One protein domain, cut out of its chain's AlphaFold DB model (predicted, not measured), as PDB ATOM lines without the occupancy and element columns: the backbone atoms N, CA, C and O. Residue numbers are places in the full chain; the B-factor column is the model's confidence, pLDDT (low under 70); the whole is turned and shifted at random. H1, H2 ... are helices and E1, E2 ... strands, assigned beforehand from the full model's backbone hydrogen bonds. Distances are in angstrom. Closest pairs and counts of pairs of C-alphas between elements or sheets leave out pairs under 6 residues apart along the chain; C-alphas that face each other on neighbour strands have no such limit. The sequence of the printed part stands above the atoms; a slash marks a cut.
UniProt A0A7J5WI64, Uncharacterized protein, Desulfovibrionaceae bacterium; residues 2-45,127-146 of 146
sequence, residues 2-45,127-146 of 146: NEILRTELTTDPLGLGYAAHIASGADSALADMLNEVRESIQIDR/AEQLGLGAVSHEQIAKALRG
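This is residues 2 to 45 and 127 to 146 of the 146 residues of an uncharacterized protein of Desulfovibrionaceae bacterium (UniProt A0A7J5WI64). Four short helices make a small cluster, each meeting two others in a closed round: H2 and H3 fold back as a hairpin, and H4 crosses both H3 and H1. The strand E1 lies beyond the helices at one end of the longest axis, and residues 127 to 136 lead from that end into H4. The printed part has 64 residues, with H1, H2, H3, E1 and H4 in that order, and is mostly helix. It is compact, with a radius of gyration of the C-alphas of 11.1 A, yet elongated, spanning 33 by 19 by 18 A.

H1, residues 2 to 11, begins at C-alpha 2 (32.102, 0.384, 87.294) and is 14.1 A long. H2 is residues 18 to 23, 8.8 A. H3 is residues 27 to 35, 12.3 A. E1, residues 38 to 44, is 13.5 A long and ends at C-alpha 44 (22.931, 7.999, 68.177). H4, residues 137 to 145, is 12.0 A long and ends at C-alpha 145 (33.415, 2.938, 97.399).

H1 and H2 touch only at the corner, closest at the C-alphas of Leu 9 and Tyr 18, 6.2 A. H2 and H3 form a helical hairpin at a shallow tilt of 7 degrees, opposite ways; the closest C-alphas, of His 21 and Leu 30, are 6.5 A apart. H3 touches H4 at a steep tilt of 68 degrees, only just short of about perpendicular, with the C-alphas of Ser 28 and His 137 closest at 4.8 A. H4 touches H1, about perpendicular at 75 degrees, with the C-alphas of Asn 2 and Ala 143 closest at 4.9 A. E1 pairs with no named strand and is apart from H1, H2, H3 and H4. In the four helices every O i to N i+4 pair is within hydrogen-bond range.

The C-alphas farthest apart, of Ser 24 and Arg 45, are 35.3 A apart. Residues 46 to 126 are not printed; C-alphas 45 and 127 are 15.0 A apart across this cut. Of the links printed whole, none is long. No printed residue has pLDDT under 70.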
ATOM      1  N   ASN A   2      31.631  -0.479  86.189       79.94
ATOM      2  CA  ASN A   2      32.102   0.384  87.294       79.94
ATOM      3  C   ASN A   2      33.319   1.252  86.951       79.94
ATOM      4  O   ASN A   2      33.394   2.379  87.415       79.94
ATOM      5  N   GLU A   3      34.243   0.760  86.123       91.19
ATOM      6  CA  GLU A   3      35.437   1.523  85.738       91.19
ATOM      7  C   GLU A   3      35.121   2.779  84.915       91.19
ATOM      8  O   GLU A   3      35.703   3.836  85.145       91.19
ATOM      9  N   ILE A   4      34.165   2.673  83.986       95.31
ATOM     10  CA  ILE A   4      33.706   3.795  83.156       95.31
ATOM     11  C   ILE A   4      33.034   4.837  84.045       95.31
ATOM     12  O   ILE A   4      33.376   6.013  83.980       95.31
ATOM     13  N   LEU A   5      32.128   4.388  84.918       95.44
ATOM     14  CA  LEU A   5      31.398   5.263  85.830       95.44
ATOM     15  C   LEU A   5      32.335   5.953  86.827       95.44
ATOM     16  O   LEU A   5      32.240   7.156  87.037       95.44
ATOM     17  N   ARG A   6      33.294   5.214  87.393       95.44
ATOM     18  CA  ARG A   6      34.323   5.773  88.274       95.44
ATOM     19  C   ARG A   6      35.161   6.819  87.547       95.44
ATOM     20  O   ARG A   6      35.354   7.901  88.084       95.44
ATOM     21  N   THR A   7      35.622   6.517  86.333       96.44
ATOM     22  CA  THR A   7      36.413   7.460  85.529       96.44
ATOM     23  C   THR A   7      35.628   8.743  85.273       96.44
ATOM     24  O   THR A   7      36.128   9.812  85.611       96.44
ATOM     25  N   GLU A   8      34.392   8.635  84.778       96.88
ATOM     26  CA  GLU A   8      33.483   9.766  84.545       96.88
ATOM     27  C   GLU A   8      33.316  10.643  85.792       96.88
ATOM     28  O   GLU A   8      33.512  11.853  85.725       96.88
ATOM     29  N   LEU A   9      33.005  10.032  86.942       96.50
ATOM     30  CA  LEU A   9      32.775  10.750  88.198       96.50
ATOM     31  C   LEU A   9      34.031  11.474  88.701       96.50
ATOM     32  O   LEU A   9      33.925  12.527  89.324       96.50
ATOM     33  N   THR A  10      35.218  10.916  88.444       95.00
ATOM     34  CA  THR A  10      36.488  11.495  88.910       95.00
ATOM     35  C   THR A  10      37.075  12.555  87.989       95.00
ATOM     36  O   THR A  10      37.744  13.461  88.479       95.00
ATOM     37  N   THR A  11      36.882  12.436  86.673       96.06
ATOM     38  CA  THR A  11      37.494  13.348  85.697       96.06
ATOM     39  C   THR A  11      36.541  14.435  85.227       96.06
ATOM     40  O   THR A  11      37.017  15.441  84.710       96.06
ATOM     41  N   ASP A  12      35.233  14.240  85.424       96.12
ATOM     42  CA  ASP A  12      34.160  15.165  85.058       96.12
ATOM     43  C   ASP A  12      34.389  15.825  83.684       96.12
ATOM     44  O   ASP A  12      34.531  17.045  83.575       96.12
ATOM     45  N   PRO A  13      34.480  15.024  82.605       95.44
ATOM     46  CA  PRO A  13      34.922  15.513  81.301       95.44
ATOM     47  C   PRO A  13      33.971  16.548  80.689       95.44
ATOM     48  O   PRO A  13      34.371  17.287  79.792       95.44
ATOM     49  N   LEU A  14      32.718  16.593  81.152       94.31
ATOM     50  CA  LEU A  14      31.716  17.568  80.727       94.31
ATOM     51  C   LEU A  14      31.531  18.723  81.726       94.31
ATOM     52  O   LEU A  14      30.715  19.605  81.467       94.31
ATOM     53  N   GLY A  15      32.272  18.738  82.840       95.12
ATOM     54  CA  GLY A  15      32.176  19.779  83.863       95.12
ATOM     55  C   GLY A  15      30.788  19.874  84.501       95.12
ATOM     56  O   GLY A  15      30.317  20.977  84.778       95.12
ATOM     57  N   LEU A  16      30.111  18.741  84.696       94.00
ATOM     58  CA  LEU A  16      28.767  18.669  85.271       94.00
ATOM     59  C   LEU A  16      28.756  18.953  86.779       94.00
ATOM     60  O   LEU A  16      27.693  19.217  87.335       94.00
ATOM     61  N   GLY A  17      29.915  18.966  87.442       96.00
ATOM     62  CA  GLY A  17      30.056  19.405  88.829       96.00
ATOM     63  C   GLY A  17      29.898  18.285  89.855       96.00
ATOM     64  O   GLY A  17      29.441  18.527  90.972       96.00
ATOM     65  N   TYR A  18      30.297  17.054  89.516       96.88
ATOM     66  CA  TYR A  18      30.116  15.885  90.390       96.88
ATOM     67  C   TYR A  18      30.804  16.016  91.759       96.88
ATOM     68  O   TYR A  18      30.330  15.455  92.747       96.88
ATOM     69  N   ALA A  19      31.902  16.776  91.843       96.06
ATOM     70  CA  ALA A  19      32.765  16.843  93.024       96.06
ATOM     71  C   ALA A  19      32.024  17.210  94.325       96.06
ATOM     72  O   ALA A  19      32.273  16.602  95.367       96.06
ATOM     73  N   ALA A  20      31.086  18.164  94.271       95.44
ATOM     74  CA  ALA A  20      30.320  18.581  95.447       95.44
ATOM     75  C   ALA A  20      29.410  17.454  95.967       95.44
ATOM     76  O   ALA A  20      29.348  17.208  97.171       95.44
ATOM     77  N   HIS A  21      28.762  16.728  95.053       96.44
ATOM     78  CA  HIS A  21      27.877  15.614  95.389       96.44
ATOM     79  C   HIS A  21      28.651  14.385  95.877       96.44
ATOM     80  O   HIS A  21      28.192  13.698  96.790       96.44
ATOM     81  N   ILE A  22      29.847  14.138  95.331       96.19
ATOM     82  CA  ILE A  22      30.760  13.097  95.825       96.19
ATOM     83  C   ILE A  22      31.165  13.402  97.271       96.19
ATOM     84  O   ILE A  22      31.069  12.527  98.131       96.19
ATOM     85  N   ALA A  23      31.568  14.644  97.564       95.25
ATOM     86  CA  ALA A  23      31.988  15.051  98.905       95.25
ATOM     87  C   ALA A  23      30.863  14.937  99.948       95.25
ATOM     88  O   ALA A  23      31.128  14.606 101.102       95.25
ATOM     89  N   SER A  24      29.609  15.175  99.550       94.81
ATOM     90  CA  SER A  24      28.443  15.039 100.429       94.81
ATOM     91  C   SER A  24      27.851  13.624 100.477       94.81
ATOM     92  O   SER A  24      26.860  13.419 101.173       94.81
ATOM     93  N   GLY A  25      28.391  12.660  99.717       94.50
ATOM     94  CA  GLY A  25      27.837  11.304  99.604       94.50
ATOM     95  C   GLY A  25      26.448  11.245  98.953       94.50
ATOM     96  O   GLY A  25      25.674  10.332  99.228       94.50
ATOM     97  N   ALA A  26      26.102  12.231  98.121       96.62
ATOM     98  CA  ALA A  26      24.790  12.355  97.492       96.62
ATOM     99  C   ALA A  26      24.694  11.500  96.215       96.62
ATOM    100  O   ALA A  26      24.531  12.020  95.111       96.62
ATOM    101  N   ASP A  27      24.790  10.176  96.364       97.38
ATOM    102  CA  ASP A  27      24.827   9.244  95.227       97.38
ATOM    103  C   ASP A  27      23.565   9.315  94.350       97.38
ATOM    104  O   ASP A  27      23.656   9.186  93.130       97.38
ATOM    105  N   SER A  28      22.394   9.561  94.946       97.31
ATOM    106  CA  SER A  28      21.147   9.738  94.190       97.31
ATOM    107  C   SER A  28      21.187  10.981  93.305       97.31
ATOM    108  O   SER A  28      20.793  10.905  92.151       97.31
ATOM    109  N   ALA A  29      21.751  12.090  93.795       97.50
ATOM    110  CA  ALA A  29      21.894  13.303  92.993       97.50
ATOM    111  C   ALA A  29      22.864  13.090  91.819       97.50
ATOM    112  O   ALA A  29      22.609  13.561  90.718       97.50
ATOM    113  N   LEU A  30      23.946  12.328  92.023       97.62
ATOM    114  CA  LEU A  30      24.861  11.946  90.941       97.62
ATOM    115  C   LEU A  30      24.171  11.073  89.886       97.62
ATOM    116  O   LEU A  30      24.360  11.296  88.690       97.62
ATOM    117  N   ALA A  31      23.369  10.096  90.318       97.94
ATOM    118  CA  ALA A  31      22.573   9.273  89.414       97.94
ATOM    119  C   ALA A  31      21.578  10.129  88.610       97.94
ATOM    120  O   ALA A  31      21.522  10.006  87.387       97.94
ATOM    121  N   ASP A  32      20.860  11.046  89.264       98.00
ATOM    122  CA  ASP A  32      19.934  11.972  88.606       98.00
ATOM    123  C   ASP A  32      20.662  12.851  87.574       98.00
ATOM    124  O   ASP A  32      20.231  12.946  86.426       98.00
ATOM    125  N   MET A  33      21.821  13.416  87.930       97.19
ATOM    126  CA  MET A  33      22.635  14.224  87.017       97.19
ATOM    127  C   MET A  33      23.105  13.434  85.793       97.19
ATOM    128  O   MET A  33      23.078  13.960  84.677       97.19
ATOM    129  N   LEU A  34      23.543  12.188  85.975       97.56
ATOM    130  CA  LEU A  34      24.008  11.335  84.882       97.56
ATOM    131  C   LEU A  34      22.868  10.892  83.958       97.56
ATOM    132  O   LEU A  34      23.095  10.747  82.756       97.56
ATOM    133  N   ASN A  35      21.666  10.707  84.508       98.25
ATOM    134  CA  ASN A  35      20.472  10.281  83.777       98.25
ATOM    135  C   ASN A  35      19.671  11.437  83.163       98.25
ATOM    136  O   ASN A  35      18.824  11.191  82.306       98.25
ATOM    137  N   GLU A  36      19.925  12.683  83.564       97.69
ATOM    138  CA  GLU A  36      19.262  13.853  82.991       97.69
ATOM    139  C   GLU A  36      19.566  13.971  81.487       97.69
ATOM    140  O   GLU A  36      20.726  14.052  81.062       97.69
ATOM    141  N   VAL A  37      18.499  13.994  80.684       97.25
ATOM    142  CA  VAL A  37      18.555  14.163  79.229       97.25
ATOM    143  C   VAL A  37      18.848  15.622  78.897       97.25
ATOM    144  O   VAL A  37      18.131  16.517  79.342       97.25
ATOM    145  N   ARG A  38      19.888  15.862  78.093       96.94
ATOM    146  CA  ARG A  38      20.332  17.207  77.704       96.94
ATOM    147  C   ARG A  38      20.532  17.297  76.198       96.94
ATOM    148  O   ARG A  38      21.172  16.438  75.604       96.94
ATOM    149  N   GLU A  39      20.080  18.393  75.592       94.31
ATOM    150  CA  GLU A  39      20.311  18.668  74.163       94.31
ATOM    151  C   GLU A  39      21.796  18.893  73.831       94.31
ATOM    152  O   GLU A  39      22.226  18.694  72.700       94.31
ATOM    153  N   SER A  40      22.624  19.269  74.808       93.81
ATOM    154  CA  SER A  40      24.078  19.367  74.619       93.81
ATOM    155  C   SER A  40      24.772  18.003  74.529       93.81
ATOM    156  O   SER A  40      25.909  17.924  74.067       93.81
ATOM    157  N   ILE A  41      24.102  16.926  74.948       95.25
ATOM    158  CA  ILE A  41      24.617  15.561  74.897       95.25
ATOM    159  C   ILE A  41      23.923  14.849  73.744       95.25
ATOM    160  O   ILE A  41      22.768  14.446  73.840       95.25
ATOM    161  N   GLN A  42      24.648  14.695  72.640       95.38
ATOM    162  CA  GLN A  42      24.137  14.018  71.456       95.38
ATOM    163  C   GLN A  42      24.480  12.529  71.502       95.38
ATOM    164  O   GLN A  42      25.648  12.154  71.658       95.38
ATOM    165  N   ILE A  43      23.460  11.690  71.332       95.62
ATOM    166  CA  ILE A  43      23.590  10.236  71.188       95.62
ATOM    167  C   ILE A  43      22.967   9.763  69.878       95.62
ATOM    168  O   ILE A  43      22.083  10.419  69.322       95.62
ATOM    169  N   ASP A  44      23.452   8.627  69.385       95.12
ATOM    170  CA  ASP A  44      22.931   7.999  68.177       95.12
ATOM    171  C   ASP A  44      21.513   7.470  68.381       95.12
ATOM    172  O   ASP A  44      21.146   6.964  69.447       95.12
ATOM    173  N   ARG A  45      20.708   7.565  67.326       94.88
ATOM    174  CA  ARG A  45      19.396   6.938  67.253       94.88
ATOM    175  C   ARG A  45      19.113   6.402  65.861       94.88
ATOM    176  O   ARG A  45      19.619   6.896  64.855       94.88
ATOM    177  N   ALA A 127      24.807   9.102  80.989       97.19
ATOM    178  CA  ALA A 127      24.762   7.665  81.218       97.19
ATOM    179  C   ALA A 127      24.493   6.874  79.921       97.19
ATOM    180  O   ALA A 127      25.202   5.907  79.628       97.19
ATOM    181  N   GLU A 128      23.549   7.330  79.089       96.38
ATOM    182  CA  GLU A 128      23.301   6.757  77.761       96.38
ATOM    183  C   GLU A 128      24.515   6.922  76.839       96.38
ATOM    184  O   GLU A 128      24.922   5.961  76.188       96.38
ATOM    185  N   GLN A 129      25.131   8.108  76.812       96.31
ATOM    186  CA  GLN A 129      26.300   8.385  75.971       96.31
ATOM    187  C   GLN A 129      27.508   7.498  76.316       96.31
ATOM    188  O   GLN A 129      28.301   7.157  75.443       96.31
ATOM    189  N   LEU A 130      27.637   7.098  77.583       95.12
ATOM    190  CA  LEU A 130      28.657   6.158  78.052       95.12
ATOM    191  C   LEU A 130      28.298   4.683  77.789       95.12
ATOM    192  O   LEU A 130      29.075   3.794  78.144       95.12
ATOM    193  N   GLY A 131      27.129   4.403  77.203       94.38
ATOM    194  CA  GLY A 131      26.634   3.046  76.963       94.38
ATOM    195  C   GLY A 131      26.207   2.312  78.237       94.38
ATOM    196  O   GLY A 131      26.165   1.084  78.249       94.38
ATOM    197  N   LEU A 132      25.924   3.042  79.323       94.00
ATOM    198  CA  LEU A 132      25.558   2.467  80.623       94.00
ATOM    199  C   LEU A 132      24.043   2.262  80.780       94.00
ATOM    200  O   LEU A 132      23.619   1.567  81.700       94.00
ATOM    201  N   GLY A 133      23.232   2.844  79.890       92.31
ATOM    202  CA  GLY A 133      21.785   2.937  80.086       92.31
ATOM    203  C   GLY A 133      21.458   3.901  81.228       92.31
ATOM    204  O   GLY A 133      22.152   4.897  81.397       92.31
ATOM    205  N   ALA A 134      20.416   3.614  82.010       95.00
ATOM    206  CA  ALA A 134      20.135   4.366  83.231       95.00
ATOM    207  C   ALA A 134      21.048   3.897  84.373       95.00
ATOM    208  O   ALA A 134      21.168   2.695  84.621       95.00
ATOM    209  N   VAL A 135      21.662   4.844  85.083       96.94
ATOM    210  CA  VAL A 135      22.546   4.574  86.223       96.94
ATOM    211  C   VAL A 135      21.788   4.731  87.538       96.94
ATOM    212  O   VAL A 135      21.149   5.753  87.768       96.94
ATOM    213  N   SER A 136      21.860   3.743  88.425       97.56
ATOM    214  CA  SER A 136      21.256   3.807  89.759       97.56
ATOM    215  C   SER A 136      22.229   4.352  90.809       97.56
ATOM    216  O   SER A 136      23.451   4.284  90.651       97.56
ATOM    217  N   HIS A 137      21.703   4.850  91.927       96.88
ATOM    218  CA  HIS A 137      22.527   5.324  93.042       96.88
ATOM    219  C   HIS A 137      23.397   4.205  93.649       96.88
ATOM    220  O   HIS A 137      24.516   4.463  94.085       96.88
ATOM    221  N   GLU A 138      22.958   2.942  93.614       96.38
ATOM    222  CA  GLU A 138      23.773   1.802  94.046       96.38
ATOM    223  C   GLU A 138      24.979   1.580  93.126       96.38
ATOM    224  O   GLU A 138      26.065   1.247  93.599       96.38
ATOM    225  N   GLN A 139      24.823   1.787  91.814       96.56
ATOM    226  CA  GLN A 139      25.943   1.718  90.873       96.56
ATOM    227  C   GLN A 139      26.949   2.848  91.121       96.56
ATOM    228  O   GLN A 139      28.154   2.603  91.042       96.56
ATOM    229  N   ILE A 140      26.479   4.047  91.489       96.88
ATOM    230  CA  ILE A 140      27.335   5.166  91.919       96.88
ATOM    231  C   ILE A 140      28.110   4.795  93.185       96.88
ATOM    232  O   ILE A 140      29.341   4.866  93.198       96.88
ATOM    233  N   ALA A 141      27.406   4.337  94.224       95.31
ATOM    234  CA  ALA A 141      28.006   3.921  95.486       95.31
ATOM    235  C   ALA A 141      29.099   2.867  95.266       95.31
ATOM    236  O   ALA A 141      30.217   3.004  95.765       95.31
ATOM    237  N   LYS A 142      28.797   1.855  94.446       95.00
ATOM    238  CA  LYS A 142      29.722   0.780  94.084       95.00
ATOM    239  C   LYS A 142      30.931   1.287  93.291       95.00
ATOM    240  O   LYS A 142      32.044   0.816  93.496       95.00
ATOM    241  N   ALA A 143      30.739   2.234  92.373       95.19
ATOM    242  CA  ALA A 143      31.831   2.808  91.588       95.19
ATOM    243  C   ALA A 143      32.783   3.673  92.434       95.19
ATOM    244  O   ALA A 143      33.983   3.685  92.166       95.19
ATOM    245  N   LEU A 144      32.264   4.368  93.452       94.06
ATOM    246  CA  LEU A 144      33.056   5.241  94.324       94.06
ATOM    247  C   LEU A 144      33.710   4.505  95.501       94.06
ATOM    248  O   LEU A 144      34.805   4.887  95.909       94.06
ATOM    249  N   ARG A 145      33.042   3.498  96.083       91.19
ATOM    250  CA  ARG A 145      33.415   2.938  97.399       91.19
ATOM    251  C   ARG A 145      33.634   1.422  97.439       91.19
ATOM    252  O   ARG A 145      34.139   0.949  98.452       91.19
ATOM    253  N   GLY A 146      33.357   0.697  96.350       82.44
ATOM    254  CA  GLY A 146      33.573  -0.755  96.249       82.44
ATOM    255  C   GLY A 146      32.346  -1.575  96.602       82.44
ATOM    256  O   GLY A 146      32.075  -1.736  97.808       82.44
TER     257      GLY A 146